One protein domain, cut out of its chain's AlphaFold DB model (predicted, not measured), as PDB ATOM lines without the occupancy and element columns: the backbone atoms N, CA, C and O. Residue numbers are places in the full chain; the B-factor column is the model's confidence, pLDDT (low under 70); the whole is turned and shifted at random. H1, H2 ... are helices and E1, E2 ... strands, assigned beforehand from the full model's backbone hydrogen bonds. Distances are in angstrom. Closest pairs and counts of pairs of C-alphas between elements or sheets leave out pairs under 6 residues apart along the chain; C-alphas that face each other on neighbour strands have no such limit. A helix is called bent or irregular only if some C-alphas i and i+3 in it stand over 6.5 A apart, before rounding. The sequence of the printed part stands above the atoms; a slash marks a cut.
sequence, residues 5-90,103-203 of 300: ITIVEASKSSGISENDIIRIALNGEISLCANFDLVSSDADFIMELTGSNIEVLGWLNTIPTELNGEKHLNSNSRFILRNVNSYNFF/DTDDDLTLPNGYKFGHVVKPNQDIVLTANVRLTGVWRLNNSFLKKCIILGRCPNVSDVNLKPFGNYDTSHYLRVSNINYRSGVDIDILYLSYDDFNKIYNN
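This is residues 5 to 90 and 103 to 203 of the 300 residues of an uncharacterized protein of Yersinia frederiksenii (UniProt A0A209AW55). A strongly twisted sheet of seven strands is built round one long bent strand, E6, and a group of four short helices, H1, H2, H4 and H5, sits beyond the E1 end of that sheet, making a long body of two unlike ends. H3 only grazes the sheet, far from the other helices. The printed part has 187 residues, with five named helices and eight named strands in the order H1 H2 E1 E2 H3 E3 E4 E5 E6 H4 E7 E8 H5; the class is mixed, helices and strands, with under half of the residues in named elements. The sheet is branched and its neighbour pairs are antiparallel. The whole is compact, with a radius of gyration of the C-alphas of 17.7 A, yet elongated, spanning 61 by 32 by 31 A.

E6, residues 126 to 139, bends by 126 degrees at residue 136. On one side of it lie E1, residues 33 to 35, with N 34 and O 138 2.9 A apart, and E2, residues 45 to 49, with N 47 and O 130 2.8 A apart. On the other side lie E4, residues 77 to 81, with N 80 and O 133 2.9 A apart, and E5, residues 115 to 120, in a hairpin with E6, with N 117 and O 129 2.9 A apart. E7, residues 174 to 177, is beside E2, with N 48 and O 175 2.8 A apart. E3, residues 70 to 72, forms a hairpin with E4, with N 71 and O 79 2.8 A apart. H3, residues 53 to 62, only grazes the sheet. E8, residues 191 to 193, pairs with no named strand; its closest C-alphas to E1 are Tyr 191 and Cys 33, 5.0 A apart. H2, residues 18 to 26, touches H4, residues 142 to 151, at a shallow tilt of 26 degrees, opposite ways, closest at C-alphas Leu 26 and Asn 142, 5.5 A. H1, residues 7 to 14, touches H2, about perpendicular at 78 degrees, closest at C-alphas Ser 11 and Glu 18, 5.6 A. H1 also touches H5, residues 194 to 201, at a steep tilt of 48 degrees, closest at C-alphas Ser 14 and Tyr 201, 5.4 A. In the five helices every O i to N i+4 pair is within hydrogen-bond range.

H1 begins at C-alpha 7 (32.921, -25.086, -53.629), and H5 ends at C-alpha 201 (39.296, -34.508, -58.436). E6 measures 25.2 A, E5 16.6 A, and H3 and H4 14.3 A each.

The C-alphas farthest apart, Gly 15 and Asp 103, are 62.5 A apart. Residues 91 to 102 are not printed, a gap of 18.6 A between C-alphas 90 and 103. The links H4 to E7 and E7 to E8 are long. Confidence is under 70 in 47 residues, among them 83 to 90 and 103 to 115.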
ATOM      1  N   ILE A   5      36.619 -22.134 -59.471       93.69
ATOM      2  CA  ILE A   5      35.381 -22.904 -59.362       93.69
ATOM      3  C   ILE A   5      34.808 -22.697 -57.962       93.69
ATOM      4  O   ILE A   5      35.561 -22.535 -56.998       93.69
ATOM      5  N   THR A   6      33.484 -22.664 -57.840       94.00
ATOM      6  CA  THR A   6      32.843 -22.571 -56.524       94.00
ATOM      7  C   THR A   6      32.969 -23.894 -55.770       94.00
ATOM      8  O   THR A   6      33.031 -24.969 -56.375       94.00
ATOM      9  N   ILE A   7      32.943 -23.853 -54.436       93.88
ATOM     10  CA  ILE A   7      32.921 -25.086 -53.629       93.88
ATOM     11  C   ILE A   7      31.706 -25.971 -53.951       93.88
ATOM     12  O   ILE A   7      31.816 -27.193 -53.914       93.88
ATOM     13  N   VAL A   8      30.574 -25.365 -54.326       92.50
ATOM     14  CA  VAL A   8      29.331 -26.063 -54.681       92.50
ATOM     15  C   VAL A   8      29.509 -26.839 -55.986       92.50
ATOM     16  O   VAL A   8      29.146 -28.011 -56.081       92.50
ATOM     17  N   GLU A   9      30.084 -26.206 -57.008       93.88
ATOM     18  CA  GLU A   9      30.379 -26.859 -58.287       93.88
ATOM     19  C   GLU A   9      31.458 -27.933 -58.135       93.88
ATOM     20  O   GLU A   9      31.321 -29.023 -58.696       93.88
ATOM     21  N   ALA A  10      32.501 -27.664 -57.345       93.00
ATOM     22  CA  ALA A  10      33.546 -28.634 -57.049       93.00
ATOM     23  C   ALA A  10      32.992 -29.854 -56.301       93.00
ATOM     24  O   ALA A  10      33.325 -30.986 -56.650       93.00
ATOM     25  N   SER A  11      32.100 -29.636 -55.333       90.62
ATOM     26  CA  SER A  11      31.392 -30.685 -54.594       90.62
ATOM     27  C   SER A  11      30.560 -31.563 -55.531       90.62
ATOM     28  O   SER A  11      30.740 -32.781 -55.575       90.62
ATOM     29  N   LYS A  12      29.738 -30.943 -56.387       91.31
ATOM     30  CA  LYS A  12      28.935 -31.656 -57.394       91.31
ATOM     31  C   LYS A  12      29.792 -32.459 -58.373       91.31
ATOM     32  O   LYS A  12      29.425 -33.576 -58.717       91.31
ATOM     33  N   SER A  13      30.914 -31.894 -58.816       89.94
ATOM     34  CA  SER A  13      31.766 -32.508 -59.841       89.94
ATOM     35  C   SER A  13      32.636 -33.635 -59.286       89.94
ATOM     36  O   SER A  13      32.843 -34.636 -59.961       89.94
ATOM     37  N   SER A  14      33.146 -33.491 -58.059       85.62
ATOM     38  CA  SER A  14      34.019 -34.486 -57.415       85.62
ATOM     39  C   SER A  14      33.264 -35.549 -56.611       85.62
ATOM     40  O   SER A  14      33.835 -36.584 -56.281       85.62
ATOM     41  N   GLY A  15      31.997 -35.301 -56.258       85.12
ATOM     42  CA  GLY A  15      31.232 -36.143 -55.333       85.12
ATOM     43  C   GLY A  15      31.671 -36.015 -53.867       85.12
ATOM     44  O   GLY A  15      31.214 -36.791 -53.025       85.12
ATOM     45  N   ILE A  16      32.551 -35.062 -53.546       86.56
ATOM     46  CA  ILE A  16      33.034 -34.790 -52.189       86.56
ATOM     47  C   ILE A  16      32.168 -33.699 -51.565       86.56
ATOM     48  O   ILE A  16      31.883 -32.691 -52.198       86.56
ATOM     49  N   SER A  17      31.765 -33.881 -50.307       89.88
ATOM     50  CA  SER A  17      30.939 -32.884 -49.623       89.88
ATOM     51  C   SER A  17      31.677 -31.548 -49.456       89.88
ATOM     52  O   SER A  17      32.889 -31.518 -49.242       89.88
ATOM     53  N   GLU A  18      30.944 -30.433 -49.470       89.56
ATOM     54  CA  GLU A  18      31.517 -29.094 -49.244       89.56
ATOM     55  C   GLU A  18      32.289 -29.015 -47.918       89.56
ATOM     56  O   GLU A  18      33.385 -28.462 -47.856       89.56
ATOM     57  N   ASN A  19      31.774 -29.661 -46.868       89.56
ATOM     58  CA  ASN A  19      32.446 -29.746 -45.572       89.56
ATOM     59  C   ASN A  19      33.789 -30.482 -45.641       89.56
ATOM     60  O   ASN A  19      34.729 -30.109 -44.938       89.56
ATOM     61  N   ASP A  20      33.895 -31.526 -46.461       89.38
ATOM     62  CA  ASP A  20      35.156 -32.243 -46.631       89.38
ATOM     63  C   ASP A  20      36.145 -31.433 -47.473       89.38
ATOM     64  O   ASP A  20      37.322 -31.398 -47.126       89.38
ATOM     65  N   ILE A  21      35.682 -30.679 -48.478       91.69
ATOM     66  CA  ILE A  21      36.518 -29.705 -49.204       91.69
ATOM     67  C   ILE A  21      37.073 -28.649 -48.232       91.69
ATOM     68  O   ILE A  21      38.277 -28.386 -48.226       91.69
ATOM     69  N   ILE A  22      36.240 -28.100 -47.342       91.75
ATOM     70  CA  ILE A  22      36.683 -27.139 -46.316       91.75
ATOM     71  C   ILE A  22      37.700 -27.774 -45.355       91.75
ATOM     72  O   ILE A  22      38.661 -27.120 -44.954       91.75
ATOM     73  N   ARG A  23      37.544 -29.054 -44.996       90.31
ATOM     74  CA  ARG A  23      38.527 -29.776 -44.166       90.31
ATOM     75  C   ARG A  23      39.851 -30.010 -44.884       90.31
ATOM     76  O   ARG A  23      40.894 -29.873 -44.252       90.31
ATOM     77  N   ILE A  24      39.818 -30.346 -46.173       90.50
ATOM     78  CA  ILE A  24      41.023 -30.476 -47.004       90.50
ATOM     79  C   ILE A  24      41.771 -29.135 -47.015       90.50
ATOM     80  O   ILE A  24      42.977 -29.102 -46.776       90.50
ATOM     81  N   ALA A  25      41.046 -28.024 -47.169       91.12
ATOM     82  CA  ALA A  25      41.620 -26.682 -47.092       91.12
ATOM     83  C   ALA A  25      42.195 -26.351 -45.709       91.12
ATOM     84  O   ALA A  25      43.292 -25.813 -45.602       91.12
ATOM     85  N   LEU A  26      41.493 -26.721 -44.633       89.31
ATOM     86  CA  LEU A  26      41.962 -26.509 -43.261       89.31
ATOM     87  C   LEU A  26      43.276 -27.250 -42.961       89.31
ATOM     88  O   LEU A  26      44.071 -26.783 -42.142       89.31
ATOM     89  N   ASN A  27      43.511 -28.380 -43.630       87.06
ATOM     90  CA  ASN A  27      44.756 -29.139 -43.539       87.06
ATOM     91  C   ASN A  27      45.898 -28.530 -44.374       87.06
ATOM     92  O   ASN A  27      47.025 -29.005 -44.277       87.06
ATOM     93  N   GLY A  28      45.630 -27.483 -45.162       85.94
ATOM     94  CA  GLY A  28      46.627 -26.781 -45.974       85.94
ATOM     95  C   GLY A  28      46.914 -27.409 -47.342       85.94
ATOM     96  O   GLY A  28      47.817 -26.945 -48.029       85.94
ATOM     97  N   GLU A  29      46.159 -28.430 -47.749       86.44
ATOM     98  CA  GLU A  29      46.342 -29.149 -49.027       86.44
ATOM     99  C   GLU A  29      45.867 -28.327 -50.239       86.44
ATOM    100  O   GLU A  29      46.397 -28.427 -51.348       86.44
ATOM    101  N   ILE A  30      44.846 -27.501 -50.011       91.56
ATOM    102  CA  ILE A  30      44.269 -26.572 -50.985       91.56
ATOM    103  C   ILE A  30      44.042 -25.213 -50.325       91.56
ATOM    104  O   ILE A  30      43.946 -25.111 -49.100       91.56
ATOM    105  N   SER A  31      43.889 -24.171 -51.135       90.69
ATOM    106  CA  SER A  31      43.507 -22.841 -50.662       90.69
ATOM    107  C   SER A  31      42.056 -22.521 -51.014       90.69
ATOM    108  O   SER A  31      41.673 -22.531 -52.182       90.69
ATOM    109  N   LEU A  32      41.261 -22.156 -50.005       92.75
ATOM    110  CA  LEU A  32      39.950 -21.546 -50.221       92.75
ATOM    111  C   LEU A  32      40.052 -20.026 -50.222       92.75
ATOM    112  O   LEU A  32      40.811 -19.425 -49.456       92.75
ATOM    113  N   CYS A  33      39.270 -19.417 -51.103       91.50
ATOM    114  CA  CYS A  33      39.323 -17.999 -51.396       91.50
ATOM    115  C   CYS A  33      37.925 -17.381 -51.418       91.50
ATOM    116  O   CYS A  33      36.930 -18.058 -51.681       91.50
ATOM    117  N   ALA A  34      37.884 -16.074 -51.198       90.00
ATOM    118  CA  ALA A  34      36.738 -15.217 -51.459       90.00
ATOM    119  C   ALA A  34      37.044 -14.320 -52.662       90.00
ATOM    120  O   ALA A  34      38.198 -13.925 -52.850       90.00
ATOM    121  N   ASN A  35      36.028 -14.003 -53.465       88.94
ATOM    122  CA  ASN A  35      36.143 -13.023 -54.541       88.94
ATOM    123  C   ASN A  35      35.439 -11.725 -54.131       88.94
ATOM    124  O   ASN A  35      34.214 -11.692 -54.048       88.94
ATOM    125  N   PHE A  36      36.216 -10.672 -53.898       87.00
ATOM    126  CA  PHE A  36      35.729  -9.369 -53.463       87.00
ATOM    127  C   PHE A  36      35.247  -8.469 -54.610       87.00
ATOM    128  O   PHE A  36      34.645  -7.442 -54.330       87.00
ATOM    129  N   ASP A  37      35.394  -8.875 -55.878       84.31
ATOM    130  CA  ASP A  37      34.725  -8.188 -57.001       84.31
ATOM    131  C   ASP A  37      33.201  -8.401 -56.989       84.31
ATOM    132  O   ASP A  37      32.449  -7.628 -57.577       84.31
ATOM    133  N   LEU A  38      32.747  -9.483 -56.346       71.75
ATOM    134  CA  LEU A  38      31.337  -9.887 -56.266       71.75
ATOM    135  C   LEU A  38      30.683  -9.499 -54.936       71.75
ATOM    136  O   LEU A  38      29.492  -9.727 -54.737       71.75
ATOM    137  N   VAL A  39      31.469  -8.945 -54.020       68.69
ATOM    138  CA  VAL A  39      31.026  -8.503 -52.703       68.69
ATOM    139  C   VAL A  39      30.644  -7.025 -52.786       68.69
ATOM    140  O   VAL A  39      31.244  -6.275 -53.553       68.69
ATOM    141  N   SER A  40      29.639  -6.606 -52.005       57.44
ATOM    142  CA  SER A  40      29.174  -5.212 -51.934       57.44
ATOM    143  C   SER A  40      30.338  -4.210 -51.913       57.44
ATOM    144  O   SER A  40      31.275  -4.348 -51.122       57.44
ATOM    145  N   SER A  41      30.251  -3.184 -52.765       58.03
ATOM    146  CA  SER A  41      31.303  -2.196 -53.049       58.03
ATOM    147  C   SER A  41      31.769  -1.379 -51.840       58.03
ATOM    148  O   SER A  41      32.751  -0.644 -51.941       58.03
ATOM    149  N   ASP A  42      31.101  -1.490 -50.696       61.69
ATOM    150  CA  ASP A  42      31.346  -0.658 -49.515       61.69
ATOM    151  C   ASP A  42      32.119  -1.377 -48.402       61.69
ATOM    152  O   ASP A  42      32.267  -0.853 -47.302       61.69
ATOM    153  N   ALA A  43      32.656  -2.566 -48.687       70.00
ATOM    154  CA  ALA A  43      33.516  -3.284 -47.760       70.00
ATOM    155  C   ALA A  43      34.885  -2.595 -47.598       70.00
ATOM    156  O   ALA A  43      35.708  -2.604 -48.520       70.00
ATOM    157  N   ASP A  44      35.134  -2.044 -46.411       77.00
ATOM    158  CA  ASP A  44      36.434  -1.506 -46.011       77.00
ATOM    159  C   ASP A  44      37.184  -2.482 -45.101       77.00
ATOM    160  O   ASP A  44      36.617  -3.121 -44.210       77.00
ATOM    161  N   PHE A  45      38.483  -2.594 -45.351       81.62
ATOM    162  CA  PHE A  45      39.410  -3.445 -44.624       81.62
ATOM    163  C   PHE A  45      40.574  -2.608 -44.113       81.62
ATOM    164  O   PHE A  45      40.908  -1.577 -44.691       81.62
ATOM    165  N   ILE A  46      41.239  -3.085 -43.068       80.31
ATOM    166  CA  ILE A  46      42.494  -2.521 -42.598       80.31
ATOM    167  C   ILE A  46      43.636  -3.421 -43.022       80.31
ATOM    168  O   ILE A  46      43.646  -4.635 -42.818       80.31
ATOM    169  N   MET A  47      44.601  -2.785 -43.659       82.75
ATOM    170  CA  MET A  47      45.849  -3.365 -44.088       82.75
ATOM    171  C   MET A  47      46.917  -3.017 -43.056       82.75
ATOM    172  O   MET A  47      47.319  -1.865 -42.957       82.75
ATOM    173  N   GLU A  48      47.363  -4.012 -42.297       81.38
ATOM    174  CA  GLU A  48      48.564  -3.950 -41.468       81.38
ATOM    175  C   GLU A  48      49.803  -4.185 -42.345       81.38
ATOM    176  O   GLU A  48      49.914  -5.217 -43.024       81.38
ATOM    177  N   LEU A  49      50.734  -3.235 -42.281       78.69
ATOM    178  CA  LEU A  49      52.005  -3.194 -42.988       78.69
ATOM    179  C   LEU A  49      53.156  -3.210 -41.980       78.69
ATOM    180  O   LEU A  49      53.261  -2.333 -41.123       78.69
ATOM    181  N   THR A  50      54.008  -4.228 -42.056       75.62
ATOM    182  CA  THR A  50      55.188  -4.347 -41.185       75.62
ATOM    183  C   THR A  50      56.408  -3.702 -41.846       75.62
ATOM    184  O   THR A  50      56.504  -3.665 -43.067       75.62
ATOM    185  N   GLY A  51      57.358  -3.208 -41.054       73.25
ATOM    186  CA  GLY A  51      58.573  -2.561 -41.560       73.25
ATOM    187  C   GLY A  51      58.574  -1.049 -41.360       73.25
ATOM    188  O   GLY A  51      57.595  -0.458 -40.907       73.25
ATOM    189  N   SER A  52      59.711  -0.426 -41.661       74.12
ATOM    190  CA  SER A  52      59.861   1.024 -41.535       74.12
ATOM    191  C   SER A  52      59.045   1.766 -42.593       74.12
ATOM    192  O   SER A  52      58.775   1.247 -43.678       74.12
ATOM    193  N   ASN A  53      58.719   3.030 -42.314       72.62
ATOM    194  CA  ASN A  53      58.006   3.897 -43.255       72.62
ATOM    195  C   ASN A  53      58.674   3.900 -44.635       72.62
ATOM    196  O   ASN A  53      58.018   3.684 -45.645       72.62
ATOM    197  N   ILE A  54      59.996   4.069 -44.689       76.88
ATOM    198  CA  ILE A  54      60.742   4.129 -45.953       76.88
ATOM    199  C   ILE A  54      60.619   2.814 -46.736       76.88
ATOM    200  O   ILE A  54      60.412   2.846 -47.949       76.88
ATOM    201  N   GLU A  55      60.705   1.666 -46.062       79.62
ATOM    202  CA  GLU A  55      60.566   0.349 -46.698       79.62
ATOM    203  C   GLU A  55      59.155   0.130 -47.240       79.62
ATOM    204  O   GLU A  55      58.996  -0.288 -48.387       79.62
ATOM    205  N   VAL A  56      58.132   0.457 -46.447       77.75
ATOM    206  CA  VAL A  56      56.730   0.309 -46.849       77.75
ATOM    207  C   VAL A  56      56.400   1.222 -48.026       77.75
ATOM    208  O   VAL A  56      55.776   0.781 -48.990       77.75
ATOM    209  N   LEU A  57      56.862   2.472 -48.001       78.19
ATOM    210  CA  LEU A  57      56.672   3.407 -49.109       78.19
ATOM    211  C   LEU A  57      57.433   2.980 -50.361       78.19
ATOM    212  O   LEU A  57      56.883   3.028 -51.464       78.19
ATOM    213  N   GLY A  58      58.675   2.524 -50.195       80.31
ATOM    214  CA  GLY A  58      59.464   1.937 -51.270       80.31
ATOM    215  C   GLY A  58      58.717   0.780 -51.923       80.31
ATOM    216  O   GLY A  58      58.516   0.789 -53.134       80.31
ATOM    217  N   TRP A  59      58.206  -0.155 -51.121       83.94
ATOM    218  CA  TRP A  59      57.409  -1.280 -51.602       83.94
ATOM    219  C   TRP A  59      56.120  -0.827 -52.303       83.94
ATOM    220  O   TRP A  59      55.886  -1.225 -53.444       83.94
ATOM    221  N   LEU A  60      55.320   0.063 -51.705       82.12
ATOM    222  CA  LEU A  60      54.076   0.572 -52.303       82.12
ATOM    223  C   LEU A  60      54.289   1.230 -53.672       82.12
ATOM    224  O   LEU A  60      53.395   1.162 -54.523       82.12
ATOM    225  N   ASN A  61      55.450   1.852 -53.884       82.88
ATOM    226  CA  ASN A  61      55.838   2.466 -55.153       82.88
ATOM    227  C   ASN A  61      56.301   1.450 -56.205       82.88
ATOM    228  O   ASN A  61      56.268   1.759 -57.394       82.88
ATOM    229  N   THR A  62      56.700   0.238 -55.804       84.19
ATOM    230  CA  THR A  62      57.015  -0.845 -56.754       84.19
ATOM    231  C   THR A  62      55.769  -1.550 -57.290       84.19
ATOM    232  O   THR A  62      55.837  -2.211 -58.324       84.19
ATOM    233  N   ILE A  63      54.625  -1.410 -56.614       85.31
ATOM    234  CA  ILE A  63      53.375  -2.056 -57.019       85.31
ATOM    235  C   ILE A  63      52.749  -1.302 -58.205       85.31
ATOM    236  O   ILE A  63      52.469  -0.101 -58.079       85.31
ATOM    237  N   PRO A  64      52.448  -1.988 -59.329       87.44
ATOM    238  CA  PRO A  64      51.736  -1.389 -60.453       87.44
ATOM    239  C   PRO A  64      50.426  -0.748 -59.995       87.44
ATOM    240  O   PRO A  64      49.652  -1.363 -59.259       87.44
ATOM    241  N   THR A  65      50.205   0.498 -60.412       86.62
ATOM    242  CA  THR A  65      49.043   1.295 -60.010       86.62
ATOM    243  C   THR A  65      48.292   1.776 -61.252       86.62
ATOM    244  O   THR A  65      48.905   2.351 -62.151       86.62
ATOM    245  N   GLU A  66      46.984   1.531 -61.314       86.12
ATOM    246  CA  GLU A  66      46.108   2.034 -62.378       86.12
ATOM    247  C   GLU A  66      45.713   3.505 -62.162       86.12
ATOM    248  O   GLU A  66      45.914   4.087 -61.095       86.12
ATOM    249  N   LEU A  67      45.116   4.128 -63.186       77.69
ATOM    250  CA  LEU A  67      44.693   5.539 -63.157       77.69
ATOM    251  C   LEU A  67      43.678   5.852 -62.043       77.69
ATOM    252  O   LEU A  67      43.596   6.989 -61.589       77.69
ATOM    253  N   ASN A  68      42.913   4.853 -61.605       78.50
ATOM    254  CA  ASN A  68      41.946   4.951 -60.507       78.50
ATOM    255  C   ASN A  68      42.583   4.781 -59.109       78.50
ATOM    256  O   ASN A  68      41.860   4.811 -58.115       78.50
ATOM    257  N   GLY A  69      43.903   4.580 -59.021       81.88
ATOM    258  CA  GLY A  69      44.616   4.325 -57.767       81.88
ATOM    259  C   GLY A  69      44.610   2.863 -57.305       81.88
ATOM    260  O   GLY A  69      45.113   2.580 -56.217       81.88
ATOM    261  N   GLU A  70      44.077   1.931 -58.102       86.25
ATOM    262  CA  GLU A  70      44.113   0.494 -57.809       86.25
ATOM    263  C   GLU A  70      45.538  -0.046 -57.913       86.25
ATOM    264  O   GLU A  70      46.224   0.134 -58.917       86.25
ATOM    265  N   LYS A  71      45.988  -0.714 -56.851       88.38
ATOM    266  CA  LYS A  71      47.296  -1.352 -56.731       88.38
ATOM    267  C   LYS A  71      47.179  -2.850 -56.989       88.38
ATOM    268  O   LYS A  71      46.420  -3.553 -56.321       88.38
ATOM    269  N   HIS A  72      47.972  -3.350 -57.935       89.06
ATOM    270  CA  HIS A  72      47.919  -4.739 -58.390       89.06
ATOM    271  C   HIS A  72      49.014  -5.567 -57.725       89.06
ATOM    272  O   HIS A  72      50.160  -5.570 -58.174       89.06
ATOM    273  N   LEU A  73      48.656  -6.311 -56.675       86.69
ATOM    274  CA  LEU A  73      49.577  -7.277 -56.067       86.69
ATOM    275  C   LEU A  73      49.884  -8.394 -57.070       86.69
ATOM    276  O   LEU A  73      51.029  -8.786 -57.255       86.69
ATOM    277  N   ASN A  74      48.863  -8.890 -57.763       86.19
ATOM    278  CA  ASN A  74      49.023  -9.823 -58.874       86.19
ATOM    279  C   ASN A  74      47.811  -9.756 -59.816       86.19
ATOM    280  O   ASN A  74      46.954  -8.885 -59.684       86.19
ATOM    281  N   SER A  75      47.724 -10.688 -60.771       85.69
ATOM    282  CA  SER A  75      46.621 -10.748 -61.741       85.69
ATOM    283  C   SER A  75      45.240 -10.960 -61.114       85.69
ATOM    284  O   SER A  75      44.238 -10.639 -61.746       85.69
ATOM    285  N   ASN A  76      45.179 -11.515 -59.903       88.38
ATOM    286  CA  ASN A  76      43.940 -11.898 -59.242       88.38
ATOM    287  C   ASN A  76      43.654 -11.085 -57.975       88.38
ATOM    288  O   ASN A  76      42.504 -11.060 -57.572       88.38
ATOM    289  N   SER A  77      44.637 -10.442 -57.339       89.06
ATOM    290  CA  SER A  77      44.457  -9.731 -56.066       89.06
ATOM    291  C   SER A  77      44.904  -8.284 -56.174       89.06
ATOM    292  O   SER A  77      46.042  -7.997 -56.561       89.06
ATOM    293  N   ARG A  78      44.010  -7.378 -55.793       89.81
ATOM    294  CA  ARG A  78      44.197  -5.939 -55.921       89.81
ATOM    295  C   ARG A  78      43.601  -5.217 -54.722       89.81
ATOM    296  O   ARG A  78      42.781  -5.775 -53.989       89.81
ATOM    297  N   PHE A  79      44.053  -3.993 -54.497       88.94
ATOM    298  CA  PHE A  79      43.511  -3.143 -53.446       88.94
ATOM    299  C   PHE A  79      43.592  -1.668 -53.827       88.94
ATOM    300  O   PHE A  79      44.452  -1.260 -54.601       88.94
ATOM    301  N   ILE A  80      42.725  -0.856 -53.236       87.38
ATOM    302  CA  ILE A  80      42.752   0.603 -53.350       87.38
ATOM    303  C   ILE A  80      42.964   1.165 -51.948       87.38
ATOM    304  O   ILE A  80      42.192   0.849 -51.041       87.38
ATOM    305  N   LEU A  81      43.995   1.996 -51.770       84.88
ATOM    306  CA  LEU A  81      44.169   2.785 -50.548       84.88
ATOM    307  C   LEU A  81      43.060   3.837 -50.491       84.88
ATOM    308  O   LEU A  81      42.867   4.588 -51.447       84.88
ATOM    309  N   ARG A  82      42.324   3.904 -49.383       78.25
ATOM    310  CA  ARG A  82      41.337   4.963 -49.169       78.25
ATOM    311  C   ARG A  82      41.986   6.121 -48.430       78.25
ATOM    312  O   ARG A  82      42.686   5.922 -47.441       78.25
ATOM    313  N   ASN A  83      41.728   7.336 -48.907       63.91
ATOM    314  CA  ASN A  83      42.091   8.531 -48.165       63.91
ATOM    315  C   ASN A  83      41.180   8.628 -46.936       63.91
ATOM    316  O   ASN A  83      39.957   8.731 -47.070       63.91
ATOM    317  N   VAL A  84      41.768   8.524 -45.750       54.19
ATOM    318  CA  VAL A  84      41.033   8.651 -44.498       54.19
ATOM    319  C   VAL A  84      40.949  10.138 -44.178       54.19
ATOM    320  O   VAL A  84      41.860  10.714 -43.592       54.19
ATOM    321  N   ASN A  85      39.833  10.769 -44.543       40.94
ATOM    322  CA  ASN A  85      39.428  12.006 -43.884       40.94
ATOM    323  C   ASN A  85      39.030  11.634 -42.453       40.94
ATOM    324  O   ASN A  85      37.869  11.315 -42.240       40.94
ATOM    325  N   SER A  86      40.001  11.568 -41.536       38.97
ATOM    326  CA  SER A  86      39.866  11.772 -40.080       38.97
ATOM    327  C   SER A  86      38.521  11.394 -39.433       38.97
ATOM    328  O   SER A  86      37.978  12.159 -38.640       38.97
ATOM    329  N   TYR A  87      37.962  10.232 -39.760       35.34
ATOM    330  CA  TYR A  87      36.776   9.707 -39.101       35.34
ATOM    331  C   TYR A  87      37.133   8.346 -38.530       35.34
ATOM    332  O   TYR A  87      37.151   7.334 -39.225       35.34
ATOM    333  N   ASN A  88      37.424   8.397 -37.233       38.69
ATOM    334  CA  ASN A  88      37.462   7.289 -36.294       38.69
ATOM    335  C   ASN A  88      38.441   6.169 -36.673       38.69
ATOM    336  O   ASN A  88      38.041   5.042 -36.972       38.69
ATOM    337  N   PHE A  89      39.739   6.456 -36.537       39.66
ATOM    338  CA  PHE A  89      40.623   5.468 -35.915       39.66
ATOM    339  C   PHE A  89      40.055   5.234 -34.511       39.66
ATOM    340  O   PHE A  89      40.297   6.015 -33.602       39.66
ATOM    341  N   PHE A  90      39.145   4.268 -34.373       39.34
ATOM    342  CA  PHE A  90      38.577   3.940 -33.074       39.34
ATOM    343  C   PHE A  90      39.700   3.483 -32.150       39.34
ATOM    344  O   PHE A  90      40.491   2.622 -32.538       39.34
ATOM    345  N   ASP A 103      50.077  17.161 -28.652       43.50
ATOM    346  CA  ASP A 103      51.259  17.079 -29.519       43.50
ATOM    347  C   ASP A 103      51.891  15.693 -29.782       43.50
ATOM    348  O   ASP A 103      52.832  15.259 -29.121       43.50
ATOM    349  N   THR A 104      51.462  15.078 -30.898       42.44
ATOM    350  CA  THR A 104      52.266  14.644 -32.079       42.44
ATOM    351  C   THR A 104      51.799  13.318 -32.696       42.44
ATOM    352  O   THR A 104      52.540  12.338 -32.744       42.44
ATOM    353  N   ASP A 105      50.602  13.293 -33.286       45.22
ATOM    354  CA  ASP A 105      50.310  12.264 -34.289       45.22
ATOM    355  C   ASP A 105      50.963  12.676 -35.616       45.22
ATOM    356  O   ASP A 105      50.375  13.379 -36.444       45.22
ATOM    357  N   ASP A 106      52.217  12.254 -35.797       46.00
ATOM    358  CA  ASP A 106      52.939  12.248 -37.074       46.00
ATOM    359  C   ASP A 106      52.245  11.281 -38.062       46.00
ATOM    360  O   ASP A 106      52.778  10.246 -38.466       46.00
ATOM    361  N   ASP A 107      51.018  11.616 -38.466       53.53
ATOM    362  CA  ASP A 107      50.311  10.998 -39.584       53.53
ATOM    363  C   ASP A 107      51.196  11.131 -40.832       53.53
ATOM    364  O   ASP A 107      51.327  12.217 -41.418       53.53
ATOM    365  N   LEU A 108      51.790  10.025 -41.296       55.97
ATOM    366  CA  LEU A 108      52.531  10.043 -42.553       55.97
ATOM    367  C   LEU A 108      51.579  10.331 -43.705       55.97
ATOM    368  O   LEU A 108      50.854   9.457 -44.183       55.97
ATOM    369  N   THR A 109      51.642  11.570 -44.179       53.19
ATOM    370  CA  THR A 109      50.960  12.007 -45.387       53.19
ATOM    371  C   THR A 109      51.907  11.817 -46.562       53.19
ATOM    372  O   THR A 109      52.932  12.490 -46.679       53.19
ATOM    373  N   LEU A 110      51.586  10.877 -47.445       53.59
ATOM    374  CA  LEU A 110      52.352  10.696 -48.674       53.59
ATOM    375  C   LEU A 110      52.183  11.889 -49.638       53.59
ATOM    376  O   LEU A 110      51.178  12.593 -49.560       53.59
ATOM    377  N   PRO A 111      53.079  12.076 -50.635       44.78
ATOM    378  CA  PRO A 111      52.948  13.118 -51.666       44.78
ATOM    379  C   PRO A 111      51.627  13.090 -52.459       44.78
ATOM    380  O   PRO A 111      51.293  14.048 -53.147       44.78
ATOM    381  N   ASN A 112      50.885  11.986 -52.384       51.03
ATOM    382  CA  ASN A 112      49.577  11.760 -53.002       51.03
ATOM    383  C   ASN A 112      48.401  11.850 -52.001       51.03
ATOM    384  O   ASN A 112      47.271  11.544 -52.372       51.03
ATOM    385  N   GLY A 113      48.646  12.281 -50.759       59.06
ATOM    386  CA  GLY A 113      47.621  12.580 -49.755       59.06
ATOM    387  C   GLY A 113      47.083  11.385 -48.964       59.06
ATOM    388  O   GLY A 113      46.128  11.564 -48.216       59.06
ATOM    389  N   TYR A 114      47.650  10.180 -49.105       64.81
ATOM    390  CA  TYR A 114      47.267   9.043 -48.258       64.81
ATOM    391  C   TYR A 114      47.846   9.192 -46.851       64.81
ATOM    392  O   TYR A 114      49.024   9.525 -46.716       64.81
ATOM    393  N   LYS A 115      47.024   8.886 -45.842       65.88
ATOM    394  CA  LYS A 115      47.403   8.822 -44.430       65.88
ATOM    395  C   LYS A 115      47.534   7.373 -43.975       65.88
ATOM    396  O   LYS A 115      46.648   6.561 -44.254       65.88
ATOM    397  N   PHE A 116      48.620   7.071 -43.273       72.75
ATOM    398  CA  PHE A 116      48.800   5.812 -42.553       72.75
ATOM    399  C   PHE A 116      48.674   6.080 -41.060       72.75
ATOM    400  O   PHE A 116      49.289   7.018 -40.568       72.75
ATOM    401  N   GLY A 117      47.915   5.240 -40.363       72.50
ATOM    402  CA  GLY A 117      47.916   5.238 -38.905       72.50
ATOM    403  C   GLY A 117      49.005   4.324 -38.360       72.50
ATOM    404  O   GLY A 117      49.448   3.385 -39.033       72.50
ATOM    405  N   HIS A 118      49.396   4.557 -37.115       70.81
ATOM    406  CA  HIS A 118      50.331   3.714 -36.383       70.81
ATOM    407  C   HIS A 118      49.580   2.922 -35.312       70.81
ATOM    408  O   HIS A 118      48.770   3.471 -34.575       70.81
ATOM    409  N   VAL A 119      49.847   1.619 -35.218       70.00
ATOM    410  CA  VAL A 119      49.320   0.774 -34.141       70.00
ATOM    411  C   VAL A 119      50.484   0.124 -33.413       70.00
ATOM    412  O   VAL A 119      51.293  -0.577 -34.025       70.00
ATOM    413  N   VAL A 120      50.550   0.333 -32.098       67.94
ATOM    414  CA  VAL A 120      51.498  -0.350 -31.214       67.94
ATOM    415  C   VAL A 120      50.890  -1.685 -30.796       67.94
ATOM    416  O   VAL A 120      49.838  -1.745 -30.160       67.94
ATOM    417  N   LYS A 121      51.530  -2.787 -31.176       68.25
ATOM    418  CA  LYS A 121      51.094  -4.133 -30.791       68.25
ATOM    419  C   LYS A 121      51.443  -4.426 -29.323       68.25
ATOM    420  O   LYS A 121      52.353  -3.810 -28.775       68.25
ATOM    421  N   PRO A 122      50.808  -5.432 -28.683       65.31
ATOM    422  CA  PRO A 122      51.108  -5.815 -27.294       65.31
ATOM    423  C   PRO A 122      52.572  -6.200 -27.032       65.31
ATOM    424  O   PRO A 122      53.028  -6.191 -25.895       65.31
ATOM    425  N   ASN A 123      53.309  -6.564 -28.082       70.81
ATOM    426  CA  ASN A 123      54.741  -6.851 -28.038       70.81
ATOM    427  C   ASN A 123      55.622  -5.614 -28.304       70.81
ATOM    428  O   ASN A 123      56.818  -5.782 -28.509       70.81
ATOM    429  N   GLN A 124      55.043  -4.410 -28.300       70.75
ATOM    430  CA  GLN A 124      55.679  -3.120 -28.595       70.75
ATOM    431  C   GLN A 124      56.140  -2.930 -30.051       70.75
ATOM    432  O   GLN A 124      56.807  -1.943 -30.355       70.75
ATOM    433  N   ASP A 125      55.741  -3.810 -30.973       68.25
ATOM    434  CA  ASP A 125      55.986  -3.589 -32.399       68.25
ATOM    435  C   ASP A 125      55.060  -2.490 -32.927       68.25
ATOM    436  O   ASP A 125      53.836  -2.584 -32.805       68.25
ATOM    437  N   ILE A 126      55.635  -1.480 -33.577       68.25
ATOM    438  CA  ILE A 126      54.875  -0.457 -34.300       68.25
ATOM    439  C   ILE A 126      54.563  -0.988 -35.699       68.25
ATOM    440  O   ILE A 126      55.459  -1.410 -36.434       68.25
ATOM    441  N   VAL A 127      53.286  -0.968 -36.070       75.44
ATOM    442  CA  VAL A 127      52.801  -1.428 -37.374       75.44
ATOM    443  C   VAL A 127      52.044  -0.304 -38.058       75.44
ATOM    444  O   VAL A 127      51.223   0.372 -37.440       75.44
ATOM    445  N   LEU A 128      52.321  -0.117 -39.346       77.62
ATOM    446  CA  LEU A 128      51.606   0.837 -40.179       77.62
ATOM    447  C   LEU A 128      50.256   0.256 -40.578       77.62
ATOM    448  O   LEU A 128      50.146  -0.923 -40.907       77.62
ATOM    449  N   THR A 129      49.225   1.085 -40.581       79.75
ATOM    450  CA  THR A 129      47.869   0.667 -40.924       79.75
ATOM    451  C   THR A 129      47.253   1.601 -41.950       79.75
ATOM    452  O   THR A 129      47.445   2.814 -41.909       79.75
ATOM    453  N   ALA A 130      46.519   1.025 -42.898       80.12
ATOM    454  CA  ALA A 130      45.797   1.777 -43.915       80.12
ATOM    455  C   ALA A 130      44.407   1.193 -44.150       80.12
ATOM    456  O   ALA A 130      44.239  -0.027 -44.191       80.12
ATOM    457  N   ASN A 131      43.432   2.070 -44.378       81.12
ATOM    458  CA  ASN A 131      42.124   1.662 -44.872       81.12
ATOM    459  C   ASN A 131      42.221   1.320 -46.355       81.12
ATOM    460  O   ASN A 131      42.713   2.109 -47.169       81.12
ATOM    461  N   VAL A 132      41.739   0.136 -46.709       83.50
ATOM    462  CA  VAL A 132      41.801  -0.391 -48.064       83.50
ATOM    463  C   VAL A 132      40.477  -0.995 -48.483       83.50
ATOM    464  O   VAL A 132      39.802  -1.678 -47.715       83.50
ATOM    465  N   ARG A 133      40.132  -0.790 -49.750       85.62
ATOM    466  CA  ARG A 133      39.127  -1.598 -50.433       85.62
ATOM    467  C   ARG A 133      39.844  -2.743 -51.133       85.62
ATOM    468  O   ARG A 133      40.844  -2.506 -51.810       85.62
ATOM    469  N   LEU A 134      39.344  -3.963 -50.972       87.56
ATOM    470  CA  LEU A 134      39.885  -5.140 -51.648       87.56
ATOM    471  C   LEU A 134      39.095  -5.444 -52.914       87.56
ATOM    472  O   LEU A 134      37.871  -5.348 -52.919       87.56
ATOM    473  N   THR A 135      39.805  -5.866 -53.950       89.12
ATOM    474  CA  THR A 135      39.242  -6.342 -55.215       89.12
ATOM    475  C   THR A 135      39.933  -7.642 -55.630       89.12
ATOM    476  O   THR A 135      41.062  -7.959 -55.219       89.12
ATOM    477  N   GLY A 136      39.217  -8.449 -56.405       89.62
ATOM    478  CA  GLY A 136      39.642  -9.765 -56.853       89.62
ATOM    479  C   GLY A 136      39.627 -10.849 -55.772       89.62
ATOM    480  O   GLY A 136      38.860 -10.819 -54.809       89.62
ATOM    481  N   VAL A 137      40.474 -11.858 -55.948       90.00
ATOM    482  CA  VAL A 137      40.468 -13.110 -55.189       90.00
ATOM    483  C   VAL A 137      41.485 -13.085 -54.057       90.00
ATOM    484  O   VAL A 137      42.670 -12.838 -54.272       90.00
ATOM    485  N   TRP A 138      41.034 -13.408 -52.849       89.62
ATOM    486  CA  TRP A 138      41.837 -13.384 -51.628       89.62
ATOM    487  C   TRP A 138      41.664 -14.680 -50.837       89.62
ATOM    488  O   TRP A 138      40.557 -15.192 -50.681       89.62
ATOM    489  N   ARG A 139      42.771 -15.217 -50.327       89.94
ATOM    490  CA  ARG A 139      42.824 -16.459 -49.550       89.94
ATOM    491  C   ARG A 139      42.353 -16.244 -48.119       89.94
ATOM    492  O   ARG A 139      42.756 -15.287 -47.456       89.94
ATOM    493  N   LEU A 140      41.558 -17.197 -47.647       88.50
ATOM    494  CA  LEU A 140      41.025 -17.249 -46.292       88.50
ATOM    495  C   LEU A 140      41.959 -18.049 -45.380       88.50
ATOM    496  O   LEU A 140      42.618 -18.994 -45.812       88.50
ATOM    497  N   ASN A 141      42.015 -17.679 -44.101       86.88
ATOM    498  CA  ASN A 141      42.857 -18.364 -43.123       86.88
ATOM    499  C   ASN A 141      42.135 -19.532 -42.423       86.88
ATOM    500  O   ASN A 141      40.910 -19.649 -42.422       86.88
ATOM    501  N   ASN A 142      42.910 -20.353 -41.710       87.19
ATOM    502  CA  ASN A 142      42.383 -21.494 -40.956       87.19
ATOM    503  C   ASN A 142      41.378 -21.105 -39.859       87.19
ATOM    504  O   ASN A 142      40.542 -21.926 -39.490       87.19
ATOM    505  N   SER A 143      41.445 -19.882 -39.321       85.50
ATOM    506  CA  SER A 143      40.479 -19.409 -38.318       85.50
ATOM    507  C   SER A 143      39.079 -19.290 -38.926       85.50
ATOM    508  O   SER A 143      38.116 -19.830 -38.381       85.50
ATOM    509  N   PHE A 144      38.976 -18.680 -40.109       87.56
ATOM    510  CA  PHE A 144      37.725 -18.572 -40.854       87.56
ATOM    511  C   PHE A 144      37.176 -19.944 -41.254       87.56
ATOM    512  O   PHE A 144      36.002 -20.237 -41.024       87.56
ATOM    513  N   LEU A 145      38.033 -20.828 -41.774       89.88
ATOM    514  CA  LEU A 145      37.625 -22.177 -42.183       89.88
ATOM    515  C   LEU A 145      37.085 -23.007 -41.008       89.88
ATOM    516  O   LEU A 145      36.083 -23.707 -41.149       89.88
ATOM    517  N   LYS A 146      37.687 -22.889 -39.815       89.06
ATOM    518  CA  LYS A 146      37.160 -23.522 -38.593       89.06
ATOM    519  C   LYS A 146      35.762 -23.014 -38.248       89.06
ATOM    520  O   LYS A 146      34.896 -23.826 -37.930       89.06
ATOM    521  N   LYS A 147      35.531 -21.698 -38.332       88.06
ATOM    522  CA  LYS A 147      34.203 -21.106 -38.099       88.06
ATOM    523  C   LYS A 147      33.176 -21.632 -39.110       88.06
ATOM    524  O   LYS A 147      32.079 -21.986 -38.691       88.06
ATOM    525  N   CYS A 148      33.546 -21.777 -40.389       87.12
ATOM    526  CA  CYS A 148      32.668 -22.364 -41.413       87.12
ATOM    527  C   CYS A 148      32.180 -23.766 -41.015       87.12
ATOM    528  O   CYS A 148      30.986 -24.045 -41.067       87.12
ATOM    529  N   ILE A 149      33.092 -24.632 -40.556       86.25
ATOM    530  CA  ILE A 149      32.757 -26.003 -40.131       86.25
ATOM    531  C   ILE A 149      31.835 -26.001 -38.905       86.25
ATOM    532  O   ILE A 149      30.905 -26.800 -38.840       86.25
ATOM    533  N   ILE A 150      32.103 -25.135 -37.924       85.44
ATOM    534  CA  ILE A 150      31.312 -25.056 -36.685       85.44
ATOM    535  C   ILE A 150      29.888 -24.575 -36.975       85.44
ATOM    536  O   ILE A 150      28.936 -25.105 -36.408       85.44
ATOM    537  N   LEU A 151      29.746 -23.577 -37.849       85.38
ATOM    538  CA  LEU A 151      28.466 -22.938 -38.147       85.38
ATOM    539  C   LEU A 151      27.679 -23.645 -39.259       85.38
ATOM    540  O   LEU A 151      26.482 -23.404 -39.391       85.38
ATOM    541  N   GLY A 152      28.334 -24.479 -40.072       81.81
ATOM    542  CA  GLY A 152      27.730 -25.127 -41.241       81.81
ATOM    543  C   GLY A 152      27.390 -24.164 -42.385       81.81
ATOM    544  O   GLY A 152      26.649 -24.534 -43.290       81.81
ATOM    545  N   ARG A 153      27.902 -22.930 -42.334       84.00
ATOM    546  CA  ARG A 153      27.723 -21.870 -43.336       84.00
ATOM    547  C   ARG A 153      28.935 -20.943 -43.347       84.00
ATOM    548  O   ARG A 153      29.697 -20.932 -42.379       84.00
ATOM    549  N   CYS A 154      29.078 -20.135 -44.393       84.12
ATOM    550  CA  CYS A 154      30.075 -19.070 -44.437       84.12
ATOM    551  C   CYS A 154      29.755 -18.005 -43.370       84.12
ATOM    552  O   CYS A 154      28.656 -17.448 -43.386       84.12
ATOM    553  N   PRO A 155      30.656 -17.742 -42.409       82.44
ATOM    554  CA  PRO A 155      30.523 -16.608 -41.513       82.44
ATOM    555  C   PRO A 155      30.942 -15.320 -42.219       82.44
ATOM    556  O   PRO A 155      31.620 -15.342 -43.245       82.44
ATOM    557  N   ASN A 156      30.631 -14.195 -41.591       78.94
ATOM    558  CA  ASN A 156      31.166 -12.904 -41.986       78.94
ATOM    559  C   ASN A 156      32.694 -12.913 -41.857       78.94
ATOM    560  O   ASN A 156      33.268 -13.524 -40.943       78.94
ATOM    561  N   VAL A 157      33.362 -12.183 -42.745       73.94
ATOM    562  CA  VAL A 157      34.803 -11.928 -42.673       73.94
ATOM    563  C   VAL A 157      35.057 -10.875 -41.600       73.94
ATOM    564  O   VAL A 157      35.400  -9.749 -41.922       73.94
ATOM    565  N   SER A 158      34.844 -11.210 -40.328       68.50
ATOM    566  CA  SER A 158      35.271 -10.381 -39.196       68.50
ATOM    567  C   SER A 158      36.595 -10.922 -38.652       68.50
ATOM    568  O   SER A 158      36.736 -12.135 -38.441       68.50
ATOM    569  N   ASP A 159      37.588 -10.047 -38.476       63.62
ATOM    570  CA  ASP A 159      38.891 -10.391 -37.880       63.62
ATOM    571  C   ASP A 159      39.658 -11.525 -38.598       63.62
ATOM    572  O   ASP A 159      40.432 -12.278 -37.996       63.62
ATOM    573  N   VAL A 160      39.428 -11.704 -39.902       73.25
ATOM    574  CA  VAL A 160      40.115 -12.725 -40.705       73.25
ATOM    575  C   VAL A 160      41.346 -12.116 -41.342       73.25
ATOM    576  O   VAL A 160      41.245 -11.111 -42.030       73.25
ATOM    577  N   ASN A 161      42.486 -12.787 -41.196       79.31
ATOM    578  CA  ASN A 161      43.679 -12.439 -41.955       79.31
ATOM    579  C   ASN A 161      43.516 -12.944 -43.385       79.31
ATOM    580  O   ASN A 161      43.503 -14.159 -43.607       79.31
ATOM    581  N   LEU A 162      43.427 -12.022 -44.332       85.44
ATOM    582  CA  LEU A 162      43.389 -12.317 -45.753       85.44
ATOM    583  C   LEU A 162      44.795 -12.233 -46.343       85.44
ATOM    584  O   LEU A 162      45.628 -11.431 -45.911       85.44
ATOM    585  N   LYS A 163      45.052 -13.073 -47.343       86.50
ATOM    586  CA  LYS A 163      46.279 -13.029 -48.145       86.50
ATOM    587  C   LYS A 163      45.924 -12.936 -49.625       86.50
ATOM    588  O   LYS A 163      44.941 -13.557 -50.029       86.50
ATOM    589  N   PRO A 164      46.720 -12.248 -50.456       87.12
ATOM    590  CA  PRO A 164      46.527 -12.297 -51.898       87.12
ATOM    591  C   PRO A 164      46.614 -13.749 -52.389       87.12
ATOM    592  O   PRO A 164      47.344 -14.578 -51.831       87.12
ATOM    593  N   PHE A 165      45.837 -14.090 -53.411       85.75
ATOM    594  CA  PHE A 165      45.896 -15.392 -54.065       85.75
ATOM    595  C   PHE A 165      47.198 -15.541 -54.876       85.75
ATOM    596  O   PHE A 165      47.725 -14.556 -55.377       85.75
ATOM    597  N   GLY A 166      47.727 -16.765 -55.006       77.31
ATOM    598  CA  GLY A 166      48.951 -17.053 -55.775       77.31
ATOM    599  C   GLY A 166      50.272 -16.830 -55.023       77.31
ATOM    600  O   GLY A 166      50.294 -16.465 -53.851       77.31
ATOM    601  N   ASN A 167      51.411 -17.073 -55.668       66.75
ATOM    602  CA  ASN A 167      52.719 -16.876 -55.033       66.75
ATOM    603  C   ASN A 167      53.092 -15.392 -55.036       66.75
ATOM    604  O   ASN A 167      53.835 -14.924 -55.891       66.75
ATOM    605  N   TYR A 168      52.536 -14.648 -54.081       66.44
ATOM    606  CA  TYR A 168      53.004 -13.310 -53.760       66.44
ATOM    607  C   TYR A 168      53.963 -13.414 -52.575       66.44
ATOM    608  O   TYR A 168      53.545 -13.656 -51.441       66.44
ATOM    609  N   ASP A 169      55.258 -13.311 -52.871       55.81
ATOM    610  CA  ASP A 169      56.358 -13.638 -51.953       55.81
ATOM    611  C   ASP A 169      56.566 -12.597 -50.835       55.81
ATOM    612  O   ASP A 169      57.438 -12.724 -49.984       55.81
ATOM    613  N   THR A 170      55.720 -11.568 -50.744       54.38
ATOM    614  CA  THR A 170      55.833 -10.530 -49.704       54.38
ATOM    615  C   THR A 170      55.129 -10.929 -48.407       54.38
ATOM    616  O   THR A 170      54.532 -10.096 -47.722       54.38
ATOM    617  N   SER A 171      55.182 -12.217 -48.059       46.81
ATOM    618  CA  SER A 171      54.474 -12.843 -46.935       46.81
ATOM    619  C   SER A 171      54.770 -12.238 -45.550       46.81
ATOM    620  O   SER A 171      54.183 -12.677 -44.561       46.81
ATOM    621  N   HIS A 172      55.654 -11.244 -45.466       51.19
ATOM    622  CA  HIS A 172      56.012 -10.532 -44.241       51.19
ATOM    623  C   HIS A 172      55.294  -9.187 -44.095       51.19
ATOM    624  O   HIS A 172      55.029  -8.786 -42.968       51.19
ATOM    625  N   TYR A 173      54.891  -8.548 -45.198       51.91
ATOM    626  CA  TYR A 173      54.456  -7.149 -45.196       51.91
ATOM    627  C   TYR A 173      52.951  -6.946 -45.138       51.91
ATOM    628  O   TYR A 173      52.531  -5.843 -44.849       51.91
ATOM    629  N   LEU A 174      52.132  -7.956 -45.439       64.50
ATOM    630  CA  LEU A 174      50.719  -7.719 -45.715       64.50
ATOM    631  C   LEU A 174      49.810  -8.620 -44.890       64.50
ATOM    632  O   LEU A 174      49.665  -9.815 -45.172       64.50
ATOM    633  N   ARG A 175      49.143  -8.026 -43.905       71.88
ATOM    634  CA  ARG A 175      48.030  -8.652 -43.197       71.88
ATOM    635  C   ARG A 175      46.806  -7.772 -43.357       71.88
ATOM    636  O   ARG A 175      46.794  -6.644 -42.895       71.88
ATOM    637  N   VAL A 176      45.772  -8.297 -44.001       74.56
ATOM    638  CA  VAL A 176      44.511  -7.568 -44.143       74.56
ATOM    639  C   VAL A 176      43.471  -8.178 -43.219       74.56
ATOM    640  O   VAL A 176      43.276  -9.392 -43.256       74.56
ATOM    641  N   SER A 177      42.832  -7.353 -42.401       71.19
ATOM    642  CA  SER A 177      41.735  -7.713 -41.504       71.19
ATOM    643  C   SER A 177      40.552  -6.771 -41.726       71.19
ATOM    644  O   SER A 177      40.707  -5.638 -42.164       71.19
ATOM    645  N   ASN A 178      39.335  -7.244 -41.477       66.44
ATOM    646  CA  ASN A 178      38.158  -6.378 -41.476       66.44
ATOM    647  C   ASN A 178      37.963  -5.828 -40.059       66.44
ATOM    648  O   ASN A 178      37.907  -6.627 -39.124       66.44
ATOM    649  N   ILE A 179      37.865  -4.503 -39.915       54.09
ATOM    650  CA  ILE A 179      37.751  -3.816 -38.615       54.09
ATOM    651  C   ILE A 179      36.334  -3.301 -38.339       54.09
ATOM    652  O   ILE A 179      36.020  -2.897 -37.221       54.09
ATOM    653  N   ASN A 180      35.403  -3.427 -39.288       51.19
ATOM    654  CA  ASN A 180      34.005  -3.119 -39.012       51.19
ATOM    655  C   ASN A 180      33.344  -4.254 -38.216       51.19
ATOM    656  O   ASN A 180      32.574  -5.056 -38.744       51.19
ATOM    657  N   TYR A 181      33.577  -4.259 -36.898       44.81
ATOM    658  CA  TYR A 181      32.884  -5.104 -35.912       44.81
ATOM    659  C   TYR A 181      31.353  -5.013 -36.018       44.81
ATOM    660  O   TYR A 181      30.647  -5.936 -35.614       44.81
ATOM    661  N   ARG A 182      30.825  -3.908 -36.564       44.59
ATOM    662  CA  ARG A 182      29.381  -3.676 -36.727       44.59
ATOM    663  C   ARG A 182      28.807  -4.179 -38.053       44.59
ATOM    664  O   ARG A 182      27.598  -4.363 -38.137       44.59
ATOM    665  N   SER A 183      29.636  -4.419 -39.068       52.97
ATOM    666  CA  SER A 183      29.191  -4.845 -40.401       52.97
ATOM    667  C   SER A 183      30.270  -5.704 -41.058       52.97
ATOM    668  O   SER A 183      30.975  -5.276 -41.973       52.97
ATOM    669  N   GLY A 184      30.441  -6.922 -40.542       65.75
ATOM    670  CA  GLY A 184      31.297  -7.908 -41.188       65.75
ATOM    671  C   GLY A 184      30.801  -8.189 -42.606       65.75
ATOM    672  O   GLY A 184      29.601  -8.168 -42.868       65.75
ATOM    673  N   VAL A 185      31.727  -8.469 -43.514       73.88
ATOM    674  CA  VAL A 185      31.398  -8.745 -44.914       73.88
ATOM    675  C   VAL A 185      30.869 -10.167 -45.049       73.88
ATOM    676  O   VAL A 185      31.600 -11.117 -44.756       73.88
ATOM    677  N   ASP A 186      29.621 -10.307 -45.486       75.38
ATOM    678  CA  ASP A 186      29.044 -11.606 -45.821       75.38
ATOM    679  C   ASP A 186      29.703 -12.157 -47.090       75.38
ATOM    680  O   ASP A 186      29.808 -11.471 -48.109       75.38
ATOM    681  N   ILE A 187      30.174 -13.405 -47.019       77.81
ATOM    682  CA  ILE A 187      30.597 -14.160 -48.198       77.81
ATOM    683  C   ILE A 187      29.578 -15.260 -48.432       77.81
ATOM    684  O   ILE A 187      29.538 -16.236 -47.685       77.81
ATOM    685  N   ASP A 188      28.819 -15.152 -49.514       75.75
ATOM    686  CA  ASP A 188      27.842 -16.180 -49.868       75.75
ATOM    687  C   ASP A 188      28.506 -17.435 -50.448       75.75
ATOM    688  O   ASP A 188      28.027 -18.552 -50.255       75.75
ATOM    689  N   ILE A 189      29.621 -17.267 -51.171       85.75
ATOM    690  CA  ILE A 189      30.230 -18.335 -51.970       85.75
ATOM    691  C   ILE A 189      31.752 -18.339 -51.819       85.75
ATOM    692  O   ILE A 189      32.422 -17.323 -52.000       85.75
ATOM    693  N   LEU A 190      32.300 -19.523 -51.535       91.88
ATOM    694  CA  LEU A 190      33.739 -19.777 -51.523       91.88
ATOM    695  C   LEU A 190      34.213 -20.363 -52.848       91.88
ATOM    696  O   LEU A 190      33.504 -21.132 -53.505       91.88
ATOM    697  N   TYR A 191      35.459 -20.049 -53.183       93.25
ATOM    698  CA  TYR A 191      36.118 -20.461 -54.412       93.25
ATOM    699  C   TYR A 191      37.413 -21.216 -54.122       93.25
ATOM    700  O   TYR A 191      38.070 -20.996 -53.103       93.25
ATOM    701  N   LEU A 192      37.809 -22.063 -55.063       93.75
ATOM    702  CA  LEU A 192      39.138 -22.656 -55.153       93.75
ATOM    703  C   LEU A 192      39.651 -22.549 -56.589       93.75
ATOM    704  O   LEU A 192      38.869 -22.403 -57.533       93.75
ATOM    705  N   SER A 193      40.971 -22.594 -56.752       93.00
ATOM    706  CA  SER A 193      41.575 -22.615 -58.081       93.00
ATOM    707  C   SER A 193      41.270 -23.929 -58.791       93.00
ATOM    708  O   SER A 193      41.034 -24.962 -58.159       93.00
ATOM    709  N   TYR A 194      41.300 -23.909 -60.120       92.19
ATOM    710  CA  TYR A 194      41.118 -25.121 -60.910       92.19
ATOM    711  C   TYR A 194      42.239 -26.141 -60.666       92.19
ATOM    712  O   TYR A 194      41.994 -27.341 -60.730       92.19
ATOM    713  N   ASP A 195      43.444 -25.683 -60.325       91.00
ATOM    714  CA  ASP A 195      44.555 -26.560 -59.949       91.00
ATOM    715  C   ASP A 195      44.282 -27.274 -58.626       91.00
ATOM    716  O   ASP A 195      44.423 -28.492 -58.542       91.00
ATOM    717  N   ASP A 196      43.817 -26.547 -57.608       92.19
ATOM    718  CA  ASP A 196      43.420 -27.147 -56.334       92.19
ATOM    719  C   ASP A 196      42.203 -28.065 -56.503       92.19
ATOM    720  O   ASP A 196      42.149 -29.145 -55.916       92.19
ATOM    721  N   PHE A 197      41.256 -27.699 -57.368       93.50
ATOM    722  CA  PHE A 197      40.154 -28.581 -57.744       93.50
ATOM    723  C   PHE A 197      40.652 -29.855 -58.427       93.50
ATOM    724  O   PHE A 197      40.211 -30.945 -58.074       93.50
ATOM    725  N   ASN A 198      41.602 -29.754 -59.357       90.50
ATOM    726  CA  ASN A 198      42.191 -30.912 -60.024       90.50
ATOM    727  C   ASN A 198      42.941 -31.815 -59.039       90.50
ATOM    728  O   ASN A 198      42.880 -33.035 -59.194       90.50
ATOM    729  N   LYS A 199      43.593 -31.259 -58.006       90.06
ATOM    730  CA  LYS A 199      44.187 -32.066 -56.929       90.06
ATOM    731  C   LYS A 199      43.128 -32.897 -56.211       90.06
ATOM    732  O   LYS A 199      43.328 -34.087 -55.989       90.06
ATOM    733  N   ILE A 200      41.984 -32.291 -55.894       89.06
ATOM    734  CA  ILE A 200      40.852 -32.985 -55.266       89.06
ATOM    735  C   ILE A 200      40.285 -34.050 -56.212       89.06
ATOM    736  O   ILE A 200      40.172 -35.216 -55.838       89.06
ATOM    737  N   TYR A 201      39.960 -33.662 -57.446       86.62
ATOM    738  CA  TYR A 201      39.296 -34.508 -58.436       86.62
ATOM    739  C   TYR A 201      40.142 -35.727 -58.826       86.62
ATOM    740  O   TYR A 201      39.620 -36.833 -58.952       86.62
ATOM    741  N   ASN A 202      41.459 -35.548 -58.950       85.12
ATOM    742  CA  ASN A 202      42.397 -36.619 -59.288       85.12
ATOM    743  C   ASN A 202      42.981 -37.331 -58.055       85.12
ATOM    744  O   ASN A 202      43.869 -38.170 -58.207       85.12
ATOM    745  N   ASN A 203      42.510 -37.006 -56.845       80.75
ATOM    746  CA  ASN A 203      42.992 -37.570 -55.580       80.75
ATOM    747  C   ASN A 203      44.520 -37.421 -55.375       80.75
ATOM    748  O   ASN A 203      45.193 -38.323 -54.875       80.75
TER     749      ASN A 203